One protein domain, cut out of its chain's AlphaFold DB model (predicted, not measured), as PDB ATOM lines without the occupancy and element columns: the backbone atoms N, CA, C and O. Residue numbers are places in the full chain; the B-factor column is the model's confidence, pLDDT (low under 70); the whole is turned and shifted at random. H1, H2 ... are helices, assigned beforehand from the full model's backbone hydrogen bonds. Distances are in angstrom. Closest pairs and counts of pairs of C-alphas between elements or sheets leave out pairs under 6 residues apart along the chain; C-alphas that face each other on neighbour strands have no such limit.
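This is residues 551 to 650 of the 887 residues of the protein "Nuclear pore complex protein Nup85" of Mytilus coruscus (UniProt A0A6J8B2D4). Two long helices, H4 and H5, make a V; H2 packs on H4, H3 on H5. The printed part has 100 residues, with five named helices and no named strand: all helix. The whole is compact, radius of gyration of the C-alphas 14.4 A, spanning 47 by 26 by 20 A.

H1, residues 552 to 564, H2, residues 570 to 579, and H4, residues 593 to 616, form an up-and-down bundle, each against the last. H2 touches H4, closest at C-alphas 570 and 606, 7.4 A. H3, residues 581 to 584, touches H5, residues 625 to 648. H4 and H5, a hairpin, touch at a shallow tilt of 25 degrees, C-alphas 593 and 645 closest, 5.2 A. In H1 and H5 every O i to N i+4 pair is within hydrogen-bond range; H2 has 4 of 6, H4 18 of 20.

H1 begins at C-alpha 552, (167.427, 134.351, 220.200), and H5 ends at C-alpha 648, (164.599, 135.745, 202.418). H4 measures 35.4 A.

The printed part has no cut; residues 609 to 628 are under pLDDT 70.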
ATOM      1  N   ASP A 551     165.350 133.018 223.830       89.81
ATOM      2  CA  ASP A 551     164.945 134.222 223.092       89.81
ATOM      3  C   ASP A 551     166.102 134.742 222.224       89.81
ATOM      4  O   ASP A 551     166.811 135.705 222.542       89.81
ATOM      5  N   PHE A 552     166.314 134.062 221.098       88.62
ATOM      6  CA  PHE A 552     167.427 134.351 220.200       88.62
ATOM      7  C   PHE A 552     167.301 135.696 219.465       88.62
ATOM      8  O   PHE A 552     168.323 136.301 219.136       88.62
ATOM      9  N   PHE A 553     166.078 136.190 219.231       86.38
ATOM     10  CA  PHE A 553     165.851 137.485 218.577       86.38
ATOM     11  C   PHE A 553     166.229 138.645 219.500       86.38
ATOM     12  O   PHE A 553     166.984 139.534 219.090       86.38
ATOM     13  N   ALA A 554     165.769 138.622 220.756       86.12
ATOM     14  CA  ALA A 554     166.149 139.635 221.735       86.12
ATOM     15  C   ALA A 554     167.654 139.581 222.041       86.12
ATOM     16  O   ALA A 554     168.304 140.628 222.099       86.12
ATOM     17  N   ALA A 555     168.232 138.378 222.154       89.19
ATOM     18  CA  ALA A 555     169.671 138.199 222.345       89.19
ATOM     19  C   ALA A 555     170.488 138.784 221.176       89.19
ATOM     20  O   ALA A 555     171.439 139.536 221.401       89.19
ATOM     21  N   GLY A 556     170.097 138.501 219.927       87.06
ATOM     22  CA  GLY A 556     170.753 139.048 218.736       87.06
ATOM     23  C   GLY A 556     170.687 140.577 218.673       87.06
ATOM     24  O   GLY A 556     171.710 141.231 218.460       87.06
ATOM     25  N   SER A 557     169.512 141.157 218.939       88.06
ATOM     26  CA  SER A 557     169.326 142.614 218.972       88.06
ATOM     27  C   SER A 557     170.163 143.284 220.070       88.06
ATOM     28  O   SER A 557     170.810 144.305 219.820       88.06
ATOM     29  N   LEU A 558     170.222 142.686 221.267       88.75
ATOM     30  CA  LEU A 558     171.019 143.201 222.381       88.75
ATOM     31  C   LEU A 558     172.521 143.147 222.081       88.75
ATOM     32  O   LEU A 558     173.228 144.122 222.335       88.75
ATOM     33  N   LEU A 559     173.015 142.048 221.501       89.50
ATOM     34  CA  LEU A 559     174.418 141.922 221.096       89.50
ATOM     35  C   LEU A 559     174.804 142.997 220.074       89.50
ATOM     36  O   LEU A 559     175.851 143.635 220.206       89.50
ATOM     37  N   LEU A 560     173.940 143.231 219.085       87.44
ATOM     38  CA  LEU A 560     174.156 144.251 218.064       87.44
ATOM     39  C   LEU A 560     174.127 145.664 218.661       87.44
ATOM     40  O   LEU A 560     175.017 146.465 218.380       87.44
ATOM     41  N   SER A 561     173.200 145.934 219.585       87.88
ATOM     42  CA  SER A 561     173.171 147.183 220.352       87.88
ATOM     43  C   SER A 561     174.456 147.405 221.160       87.88
ATOM     44  O   SER A 561     174.962 148.528 221.211       87.88
ATOM     45  N   LEU A 562     175.037 146.358 221.761       86.88
ATOM     46  CA  LEU A 562     176.287 146.465 222.527       86.88
ATOM     47  C   LEU A 562     177.502 146.819 221.655       86.88
ATOM     48  O   LEU A 562     178.410 147.506 222.135       86.88
ATOM     49  N   LEU A 563     177.516 146.373 220.396       83.81
ATOM     50  CA  LEU A 563     178.547 146.726 219.419       83.81
ATOM     51  C   LEU A 563     178.339 148.143 218.858       83.81
ATOM     52  O   LEU A 563     179.289 148.925 218.827       83.81
ATOM     53  N   ASP A 564     177.105 148.498 218.492       80.69
ATOM     54  CA  ASP A 564     176.774 149.794 217.877       80.69
ATOM     55  C   ASP A 564     176.907 150.966 218.866       80.69
ATOM     56  O   ASP A 564     177.515 151.998 218.573       80.69
ATOM     57  N   SER A 565     176.456 150.775 220.109       78.94
ATOM     58  CA  SER A 565     176.538 151.789 221.176       78.94
ATOM     59  C   SER A 565     177.963 152.094 221.661       78.94
ATOM     60  O   SER A 565     178.142 152.955 222.525       78.94
ATOM     61  N   ARG A 566     178.988 151.392 221.149       71.38
ATOM     62  CA  ARG A 566     180.401 151.487 221.575       71.38
ATOM     63  C   ARG A 566     180.617 151.305 223.087       71.38
ATOM     64  O   ARG A 566     181.654 151.709 223.615       71.38
ATOM     65  N   LEU A 567     179.665 150.684 223.790       77.00
ATOM     66  CA  LEU A 567     179.793 150.329 225.207       77.00
ATOM     67  C   LEU A 567     180.802 149.191 225.408       77.00
ATOM     68  O   LEU A 567     181.504 149.148 226.421       77.00
ATOM     69  N   ALA A 568     180.892 148.282 224.435       79.50
ATOM     70  CA  ALA A 568     181.883 147.220 224.422       79.50
ATOM     71  C   ALA A 568     183.289 147.778 224.135       79.50
ATOM     72  O   ALA A 568     183.473 148.483 223.135       79.50
ATOM     73  N   PRO A 569     184.320 147.431 224.932       80.25
ATOM     74  CA  PRO A 569     185.695 147.786 224.586       80.25
ATOM     75  C   PRO A 569     186.107 147.083 223.285       80.25
ATOM     76  O   PRO A 569     185.744 145.933 223.028       80.25
ATOM     77  N   LYS A 570     186.961 147.728 222.498       76.00
ATOM     78  CA  LYS A 570     187.426 147.155 221.228       76.00
ATOM     79  C   LYS A 570     188.169 145.827 221.393       76.00
ATOM     80  O   LYS A 570     188.029 144.939 220.561       76.00
ATOM     81  N   GLU A 571     188.887 145.648 222.501       74.81
ATOM     82  CA  GLU A 571     189.576 144.390 222.828       74.81
ATOM     83  C   GLU A 571     188.613 143.199 222.976       74.81
ATOM     84  O   GLU A 571     188.995 142.059 222.726       74.81
ATOM     85  N   PHE A 572     187.351 143.454 223.344       83.75
ATOM     86  CA  PHE A 572     186.342 142.418 223.572       83.75
ATOM     87  C   PHE A 572     185.411 142.205 222.368       83.75
ATOM     88  O   PHE A 572     184.660 141.232 222.333       83.75
ATOM     89  N   TRP A 573     185.474 143.065 221.344       85.56
ATOM     90  CA  TRP A 573     184.657 142.937 220.130       85.56
ATOM     91  C   TRP A 573     184.848 141.587 219.441       85.56
ATOM     92  O   TRP A 573     183.881 140.997 218.976       85.56
ATOM     93  N   LEU A 574     186.074 141.053 219.419       83.00
ATOM     94  CA  LEU A 574     186.329 139.735 218.840       83.00
ATOM     95  C   LEU A 574     185.588 138.620 219.598       83.00
ATOM     96  O   LEU A 574     185.171 137.645 218.979       83.00
ATOM     97  N   THR A 575     185.432 138.744 220.916       84.75
ATOM     98  CA  THR A 575     184.678 137.788 221.738       84.75
ATOM     99  C   THR A 575     183.178 137.917 221.479       84.75
ATOM    100  O   THR A 575     182.543 136.916 221.175       84.75
ATOM    101  N   LEU A 576     182.637 139.140 221.452       86.62
ATOM    102  CA  LEU A 576     181.231 139.386 221.087       86.62
ATOM    103  C   LEU A 576     180.882 138.849 219.698       86.62
ATOM    104  O   LEU A 576     179.866 138.189 219.514       86.62
ATOM    105  N   LEU A 577     181.744 139.105 218.713       86.00
ATOM    106  CA  LEU A 577     181.547 138.624 217.349       86.00
ATOM    107  C   LEU A 577     181.586 137.090 217.282       86.00
ATOM    108  O   LEU A 577     180.817 136.499 216.530       86.00
ATOM    109  N   LYS A 578     182.430 136.430 218.088       83.50
ATOM    110  CA  LYS A 578     182.422 134.961 218.202       83.50
ATOM    111  C   LYS A 578     181.114 134.446 218.791       83.50
ATOM    112  O   LYS A 578     180.565 133.486 218.260       83.50
ATOM    113  N   ASP A 579     180.599 135.102 219.820       86.69
ATOM    114  CA  ASP A 579     179.339 134.708 220.456       86.69
ATOM    115  C   ASP A 579     178.117 134.980 219.563       86.69
ATOM    116  O   ASP A 579     177.061 134.386 219.759       86.69
ATOM    117  N   ALA A 580     178.272 135.799 218.517       88.19
ATOM    118  CA  ALA A 580     177.274 135.961 217.464       88.19
ATOM    119  C   ALA A 580     177.274 134.815 216.430       88.19
ATOM    120  O   ALA A 580     176.289 134.663 215.709       88.19
ATOM    121  N   ILE A 581     178.333 133.991 216.334       86.12
ATOM    122  CA  ILE A 581     178.429 132.905 215.331       86.12
ATOM    123  C   ILE A 581     177.260 131.912 215.436       86.12
ATOM    124  O   ILE A 581     176.639 131.653 214.404       86.12
ATOM    125  N   PRO A 582     176.895 131.385 216.625       87.00
ATOM    126  CA  PRO A 582     175.756 130.474 216.747       87.00
ATOM    127  C   PRO A 582     174.440 131.089 216.258       87.00
ATOM    128  O   PRO A 582     173.624 130.397 215.655       87.00
ATOM    129  N   LEU A 583     174.254 132.397 216.469       87.38
ATOM    130  CA  LEU A 583     173.074 133.138 216.024       87.38
ATOM    131  C   LEU A 583     173.090 133.391 214.503       87.38
ATOM    132  O   LEU A 583     172.049 133.316 213.857       87.38
ATOM    133  N   LEU A 584     174.264 133.617 213.902       85.81
ATOM    134  CA  LEU A 584     174.432 133.739 212.444       85.81
ATOM    135  C   LEU A 584     174.183 132.412 211.704       85.81
ATOM    136  O   LEU A 584     173.725 132.401 210.559       85.81
ATOM    137  N   GLU A 585     174.493 131.283 212.344       83.50
ATOM    138  CA  GLU A 585     174.297 129.941 211.778       83.50
ATOM    139  C   GLU A 585     172.958 129.293 212.177       83.50
ATOM    140  O   GLU A 585     172.653 128.181 211.735       83.50
ATOM    141  N   ALA A 586     172.124 129.987 212.958       84.12
ATOM    142  CA  ALA A 586     170.810 129.502 213.364       84.12
ATOM    143  C   ALA A 586     169.904 129.230 212.152       84.12
ATOM    144  O   ALA A 586     170.015 129.877 211.112       84.12
ATOM    145  N   ARG A 587     168.974 128.271 212.274       78.56
ATOM    146  CA  ARG A 587     168.043 127.909 211.182       78.56
ATOM    147  C   ARG A 587     167.089 129.042 210.816       78.56
ATOM    148  O   ARG A 587     166.731 129.182 209.649       78.56
ATOM    149  N   GLU A 588     166.705 129.837 211.801       81.31
ATOM    150  CA  GLU A 588     165.878 131.024 211.620       81.31
ATOM    151  C   GLU A 588     166.762 132.236 211.320       81.31
ATOM    152  O   GLU A 588     167.935 132.273 211.694       81.31
ATOM    153  N   LEU A 589     166.221 133.204 210.580       84.50
ATOM    154  CA  LEU A 589     166.944 134.423 210.231       84.50
ATOM    155  C   LEU A 589     166.873 135.402 211.410       84.50
ATOM    156  O   LEU A 589     165.917 136.161 211.522       84.50
ATOM    157  N   ILE A 590     167.873 135.350 212.291       86.50
ATOM    158  CA  ILE A 590     167.951 136.217 213.479       86.50
ATOM    159  C   ILE A 590     168.479 137.607 213.110       86.50
ATOM    160  O   ILE A 590     167.941 138.611 213.562       86.50
ATOM    161  N   PHE A 591     169.522 137.661 212.277       87.81
ATOM    162  CA  PHE A 591     170.116 138.908 211.797       87.81
ATOM    163  C   PHE A 591     169.664 139.199 210.368       87.81
ATOM    164  O   PHE A 591     169.865 138.370 209.473       87.81
ATOM    165  N   SER A 592     169.108 140.391 210.148       86.25
ATOM    166  CA  SER A 592     168.744 140.888 208.817       86.25
ATOM    167  C   SER A 592     169.975 141.189 207.950       86.25
ATOM    168  O   SER A 592     171.125 141.153 208.413       86.25
ATOM    169  N   SER A 593     169.758 141.527 206.679       84.00
ATOM    170  CA  SER A 593     170.827 141.987 205.789       84.00
ATOM    171  C   SER A 593     171.502 143.243 206.346       84.00
ATOM    172  O   SER A 593     172.732 143.293 206.388       84.00
ATOM    173  N   SER A 594     170.731 144.207 206.868       84.19
ATOM    174  CA  SER A 594     171.270 145.409 207.514       84.19
ATOM    175  C   SER A 594     172.093 145.087 208.757       84.19
ATOM    176  O   SER A 594     173.192 145.621 208.900       84.19
ATOM    177  N   ASP A 595     171.616 144.174 209.604       87.12
ATOM    178  CA  ASP A 595     172.328 143.774 210.824       87.12
ATOM    179  C   ASP A 595     173.645 143.070 210.477       87.12
ATOM    180  O   ASP A 595     174.693 143.316 211.073       87.12
ATOM    181  N   THR A 596     173.619 142.233 209.438       86.50
ATOM    182  CA  THR A 596     174.810 141.530 208.952       86.50
ATOM    183  C   THR A 596     175.838 142.506 208.388       86.50
ATOM    184  O   THR A 596     177.028 142.362 208.672       86.50
ATOM    185  N   TYR A 597     175.407 143.529 207.641       84.88
ATOM    186  CA  TYR A 597     176.301 144.589 207.169       84.88
ATOM    187  C   TYR A 597     176.935 145.369 208.324       84.88
ATOM    188  O   TYR A 597     178.124 145.679 208.259       84.88
ATOM    189  N   GLN A 598     176.187 145.642 209.397       85.50
ATOM    190  CA  GLN A 598     176.733 146.292 210.590       85.50
ATOM    191  C   GLN A 598     177.796 145.422 211.276       85.50
ATOM    192  O   GLN A 598     178.894 145.902 211.555       85.50
ATOM    193  N   LEU A 599     177.536 144.124 211.459       86.50
ATOM    194  CA  LEU A 599     178.525 143.192 212.013       86.50
ATOM    195  C   LEU A 599     179.776 143.077 211.123       86.50
ATOM    196  O   LEU A 599     180.899 143.024 211.631       86.50
ATOM    197  N   MET A 600     179.601 143.079 209.796       85.56
ATOM    198  CA  MET A 600     180.711 143.109 208.836       85.56
ATOM    199  C   MET A 600     181.529 144.399 208.946       85.56
ATOM    200  O   MET A 600     182.757 144.336 208.901       85.56
ATOM    201  N   HIS A 601     180.878 145.546 209.141       85.56
ATOM    202  CA  HIS A 601     181.557 146.821 209.361       85.56
ATOM    203  C   HIS A 601     182.384 146.800 210.655       85.56
ATOM    204  O   HIS A 601     183.572 147.122 210.621       85.56
ATOM    205  N   CYS A 602     181.813 146.336 211.772       84.31
ATOM    206  CA  CYS A 602     182.544 146.186 213.038       84.31
ATOM    207  C   CYS A 602     183.764 145.261 212.895       84.31
ATOM    208  O   CYS A 602     184.834 145.534 213.443       84.31
ATOM    209  N   LEU A 603     183.628 144.174 212.129       84.69
ATOM    210  CA  LEU A 603     184.733 143.267 211.828       84.69
ATOM    211  C   LEU A 603     185.841 143.940 211.006       84.69
ATOM    212  O   LEU A 603     187.032 143.700 211.239       84.69
ATOM    213  N   GLU A 604     185.458 144.738 210.014       84.00
ATOM    214  CA  GLU A 604     186.392 145.451 209.150       84.00
ATOM    215  C   GLU A 604     187.163 146.520 209.930       84.00
ATOM    216  O   GLU A 604     188.387 146.589 209.811       84.00
ATOM    217  N   GLU A 605     186.477 147.296 210.775       82.50
ATOM    218  CA  GLU A 605     187.105 148.258 211.689       82.50
ATOM    219  C   GLU A 605     188.136 147.576 212.590       82.50
ATOM    220  O   GLU A 605     189.286 148.016 212.664       82.50
ATOM    221  N   LEU A 606     187.751 146.457 213.209       80.69
ATOM    222  CA  LEU A 606     188.637 145.674 214.063       80.69
ATOM    223  C   LEU A 606     189.877 145.213 213.283       80.69
ATOM    224  O   LEU A 606     191.004 145.419 213.725       80.69
ATOM    225  N   THR A 607     189.688 144.661 212.082       78.31
ATOM    226  CA  THR A 607     190.792 144.168 211.240       78.31
ATOM    227  C   THR A 607     191.752 145.293 210.826       78.31
ATOM    228  O   THR A 607     192.968 145.123 210.932       78.31
ATOM    229  N   LYS A 608     191.226 146.457 210.414       78.62
ATOM    230  CA  LYS A 608     192.030 147.629 210.022       78.62
ATOM    231  C   LYS A 608     192.889 148.148 211.174       78.62
ATOM    232  O   LYS A 608     194.060 148.463 210.965       78.62
ATOM    233  N   GLU A 609     192.347 148.222 212.387       69.88
ATOM    234  CA  GLU A 609     193.106 148.698 213.551       69.88
ATOM    235  C   GLU A 609     194.244 147.749 213.941       69.88
ATOM    236  O   GLU A 609     195.354 148.213 214.221       69.88
ATOM    237  N   PHE A 610     194.021 146.432 213.880       66.62
ATOM    238  CA  PHE A 610     195.086 145.447 214.108       66.62
ATOM    239  C   PHE A 610     196.222 145.554 213.076       66.62
ATOM    240  O   PHE A 610     197.393 145.372 213.426       66.62
ATOM    241  N   ASP A 611     195.907 145.895 211.824       65.38
ATOM    242  CA  ASP A 611     196.916 146.108 210.781       65.38
ATOM    243  C   ASP A 611     197.670 147.443 210.935       65.38
ATOM    244  O   ASP A 611     198.877 147.495 210.683       65.38
ATOM    245  N   VAL A 612     197.021 148.503 211.434       60.78
ATOM    246  CA  VAL A 612     197.672 149.793 211.744       60.78
ATOM    247  C   VAL A 612     198.592 149.686 212.968       60.78
ATOM    248  O   VAL A 612     199.700 150.229 212.966       60.78
ATOM    249  N   MET A 613     198.183 148.960 214.014       54.00
ATOM    250  CA  MET A 613     198.992 148.787 215.230       54.00
ATOM    251  C   MET A 613     200.267 147.959 214.990       54.00
ATOM    252  O   MET A 613     201.293 148.235 215.612       54.00
ATOM    253  N   LYS A 614     200.256 147.034 214.019       52.75
ATOM    254  CA  LYS A 614     201.455 146.317 213.537       52.75
ATOM    255  C   LYS A 614     202.564 147.236 213.015       52.75
ATOM    256  O   LYS A 614     203.726 146.843 213.047       52.75
ATOM    257  N   GLN A 615     202.220 148.418 212.501       53.34
ATOM    258  CA  GLN A 615     203.193 149.339 211.906       53.34
ATOM    259  C   GLN A 615     203.829 150.296 212.926       53.34
ATOM    260  O   GLN A 615     204.901 150.830 212.650       53.34
ATOM    261  N   LYS A 616     203.204 150.516 214.094       53.22
ATOM    262  CA  LYS A 616     203.683 151.478 215.107       53.22
ATOM    263  C   LYS A 616     204.576 150.865 216.185       53.22
ATOM    264  O   LYS A 616     205.580 151.474 216.532       53.22
ATOM    265  N   ASP A 617     204.255 149.669 216.673       47.66
ATOM    266  CA  ASP A 617     205.033 148.985 217.709       47.66
ATOM    267  C   ASP A 617     205.496 147.624 217.188       47.66
ATOM    268  O   ASP A 617     204.760 146.638 217.232       47.66
ATOM    269  N   GLY A 618     206.749 147.527 216.737       51.62
ATOM    270  CA  GLY A 618     207.369 146.281 216.248       51.62
ATOM    271  C   GLY A 618     207.484 145.138 217.281       51.62
ATOM    272  O   GLY A 618     208.245 144.196 217.068       51.62
ATOM    273  N   LYS A 619     206.770 145.211 218.414       49.44
ATOM    274  CA  LYS A 619     206.743 144.232 219.510       49.44
ATOM    275  C   LYS A 619     205.339 144.090 220.134       49.44
ATOM    276  O   LYS A 619     205.179 144.303 221.330       49.44
ATOM    277  N   ARG A 620     204.324 143.656 219.375       46.41
ATOM    278  CA  ARG A 620     203.178 142.871 219.902       46.41
ATOM    279  C   ARG A 620     202.508 142.045 218.792       46.41
ATOM    280  O   ARG A 620     202.604 142.378 217.617       46.41
ATOM    281  N   ARG A 621     201.957 140.890 219.194       47.50
ATOM    282  CA  ARG A 621     201.657 139.689 218.381       47.50
ATOM    283  C   ARG A 621     200.823 139.981 217.124       47.50
ATOM    284  O   ARG A 621     199.732 140.528 217.213       47.50
ATOM    285  N   ALA A 622     201.292 139.505 215.967       53.19
ATOM    286  CA  ALA A 622     200.397 139.182 214.857       53.19
ATOM    287  C   ALA A 622     199.329 138.183 215.339       53.19
ATOM    288  O   ALA A 622     199.653 137.359 216.195       53.19
ATOM    289  N   PHE A 623     198.106 138.236 214.785       55.41
ATOM    290  CA  PHE A 623     197.068 137.231 215.058       55.41
ATOM    291  C   PHE A 623     197.681 135.828 215.071       55.41
ATOM    292  O   PHE A 623     198.352 135.440 214.102       55.41
ATOM    293  N   SER A 624     197.454 135.091 216.159       60.38
ATOM    294  CA  SER A 624     197.801 133.673 216.247       60.38
ATOM    295  C   SER A 624     197.164 132.928 215.068       60.38
ATOM    296  O   SER A 624     196.099 133.330 214.592       60.38
ATOM    297  N   GLU A 625     197.771 131.840 214.584       60.94
ATOM    298  CA  GLU A 625     197.152 131.010 213.533       60.94
ATOM    299  C   GLU A 625     195.710 130.628 213.894       60.94
ATOM    300  O   GLU A 625     194.811 130.716 213.061       60.94
ATOM    301  N   HIS A 626     195.467 130.368 215.179       62.03
ATOM    302  CA  HIS A 626     194.148 130.055 215.715       62.03
ATOM    303  C   HIS A 626     193.151 131.231 215.667       62.03
ATOM    304  O   HIS A 626     191.944 131.033 215.547       62.03
ATOM    305  N   GLU A 627     193.618 132.479 215.751       66.62
ATOM    306  CA  GLU A 627     192.754 133.663 215.631       66.62
ATOM    307  C   GLU A 627     192.423 133.971 214.172       66.62
ATOM    308  O   GLU A 627     191.302 134.382 213.877       66.62
ATOM    309  N   LYS A 628     193.361 133.715 213.252       69.88
ATOM    310  CA  LYS A 628     193.114 133.816 211.806       69.88
ATOM    311  C   LYS A 628     192.096 132.781 211.335       69.88
ATOM    312  O   LYS A 628     191.222 133.112 210.539       69.88
ATOM    313  N   GLU A 629     192.179 131.558 211.853       71.94
ATOM    314  CA  GLU A 629     191.203 130.499 211.586       71.94
ATOM    315  C   GLU A 629     189.803 130.892 212.088       71.94
ATOM    316  O   GLU A 629     188.833 130.847 211.330       71.94
ATOM    317  N   LYS A 630     189.702 131.401 213.324       71.06
ATOM    318  CA  LYS A 630     188.442 131.917 213.890       71.06
ATOM    319  C   LYS A 630     187.881 133.111 213.115       71.06
ATOM    320  O   LYS A 630     186.671 133.202 212.931       71.06
ATOM    321  N   LEU A 631     188.742 134.003 212.625       78.94
ATOM    322  CA  LEU A 631     188.341 135.109 211.754       78.94
ATOM    323  C   LEU A 631     187.778 134.597 210.418       78.94
ATOM    324  O   LEU A 631     186.821 135.163 209.892       78.94
ATOM    325  N   GLY A 632     188.349 133.512 209.887       77.81
ATOM    326  CA  GLY A 632     187.831 132.809 208.715       77.81
ATOM    327  C   GLY A 632     186.426 132.247 208.942       77.81
ATOM    328  O   GLY A 632     185.547 132.467 208.109       77.81
ATOM    329  N   LEU A 633     186.189 131.601 210.090       81.12
ATOM    330  CA  LEU A 633     184.866 131.089 210.473       81.12
ATOM    331  C   LEU A 633     183.830 132.208 210.609       81.12
ATOM    332  O   LEU A 633     182.728 132.089 210.082       81.12
ATOM    333  N   LEU A 634     184.199 133.325 211.238       85.00
ATOM    334  CA  LEU A 634     183.315 134.480 211.370       85.00
ATOM    335  C   LEU A 634     182.934 135.067 210.000       85.00
ATOM    336  O   LEU A 634     181.758 135.300 209.729       85.00
ATOM    337  N   LYS A 635     183.915 135.264 209.107       84.69
ATOM    338  CA  LYS A 635     183.663 135.746 207.737       84.69
ATOM    339  C   LYS A 635     182.744 134.800 206.968       84.69
ATOM    340  O   LYS A 635     181.859 135.261 206.247       84.69
ATOM    341  N   LEU A 636     182.931 133.491 207.135       83.62
ATOM    342  CA  LEU A 636     182.077 132.477 206.526       83.62
ATOM    343  C   LEU A 636     180.641 132.549 207.067       83.62
ATOM    344  O   LEU A 636     179.702 132.562 206.270       83.62
ATOM    345  N   GLY A 637     180.474 132.645 208.390       83.81
ATOM    346  CA  GLY A 637     179.174 132.783 209.054       83.81
ATOM    347  C   GLY A 637     178.418 134.034 208.600       83.81
ATOM    348  O   GLY A 637     177.269 133.936 208.176       83.81
ATOM    349  N   LEU A 638     179.093 135.189 208.564       86.75
ATOM    350  CA  LEU A 638     178.524 136.446 208.061       86.75
ATOM    351  C   LEU A 638     178.107 136.341 206.588       86.75
ATOM    352  O   LEU A 638     177.007 136.745 206.230       86.75
ATOM    353  N   THR A 639     178.946 135.742 205.736       84.12
ATOM    354  CA  THR A 639     178.643 135.581 204.302       84.12
ATOM    355  C   THR A 639     177.428 134.677 204.081       84.12
ATOM    356  O   THR A 639     176.587 134.957 203.228       84.12
ATOM    357  N   ARG A 640     177.312 133.593 204.859       82.62
ATOM    358  CA  ARG A 640     176.167 132.672 204.810       82.62
ATOM    359  C   ARG A 640     174.888 133.315 205.330       82.62
ATOM    360  O   ARG A 640     173.835 133.112 204.732       82.62
ATOM    361  N   ASN A 641     174.963 134.072 206.423       86.75
ATOM    362  CA  ASN A 641     173.791 134.781 206.919       86.75
ATOM    363  C   ASN A 641     173.345 135.852 205.921       86.75
ATOM    364  O   ASN A 641     172.166 135.913 205.596       86.75
ATOM    365  N   LEU A 642     174.283 136.614 205.344       85.12
ATOM    366  CA  LEU A 642     173.975 137.625 204.334       85.12
ATOM    367  C   LEU A 642     173.310 137.011 203.096       85.12
ATOM    368  O   LEU A 642     172.316 137.543 202.612       85.12
ATOM    369  N   SER A 643     173.813 135.879 202.594       80.94
ATOM    370  CA  SER A 643     173.199 135.220 201.437       80.94
ATOM    371  C   SER A 643     171.782 134.730 201.741       80.94
ATOM    372  O   SER A 643     170.883 134.913 200.922       80.94
ATOM    373  N   ARG A 644     171.551 134.179 202.939       81.25
ATOM    374  CA  ARG A 644     170.214 133.790 203.409       81.25
ATOM    375  C   ARG A 644     169.295 134.997 203.577       81.25
ATOM    376  O   ARG A 644     168.151 134.932 203.135       81.25
ATOM    377  N   ALA A 645     169.792 136.084 204.162       83.44
ATOM    378  CA  ALA A 645     169.049 137.321 204.368       83.44
ATOM    379  C   ALA A 645     168.609 137.923 203.031       83.44
ATOM    380  O   ALA A 645     167.426 138.161 202.837       83.44
ATOM    381  N   ILE A 646     169.522 138.055 202.062       79.19
ATOM    382  CA  ILE A 646     169.220 138.599 200.725       79.19
ATOM    383  C   ILE A 646     168.123 137.792 200.016       79.19
ATOM    384  O   ILE A 646     167.256 138.376 199.363       79.19
ATOM    385  N   VAL A 647     168.161 136.461 200.134       76.25
ATOM    386  CA  VAL A 647     167.149 135.575 199.537       76.25
ATOM    387  C   VAL A 647     165.807 135.708 200.258       76.25
ATOM    388  O   VAL A 647     164.776 135.802 199.603       76.25
ATOM    389  N   THR A 648     165.819 135.733 201.591       76.50
ATOM    390  CA  THR A 648     164.599 135.745 202.418       76.50
ATOM    391  C   THR A 648     163.901 137.108 202.399       76.50
ATOM    392  O   THR A 648     162.677 137.174 202.411       76.50
ATOM    393  N   GLU A 649     164.667 138.197 202.336       76.38
ATOM    394  CA  GLU A 649     164.167 139.578 202.275       76.38
ATOM    395  C   GLU A 649     163.780 140.011 200.851       76.38
ATOM    396  O   GLU A 649     163.233 141.097 200.656       76.38
ATOM    397  N   GLU A 650     164.065 139.172 199.850       73.12
ATOM    398  CA  GLU A 650     163.778 139.406 198.437       73.12
ATOM    399  C   GLU A 650     164.223 140.797 197.936       73.12
ATOM    400  O   GLU A 650     163.445 141.528 197.325       73.12
TER     401      GLU A 650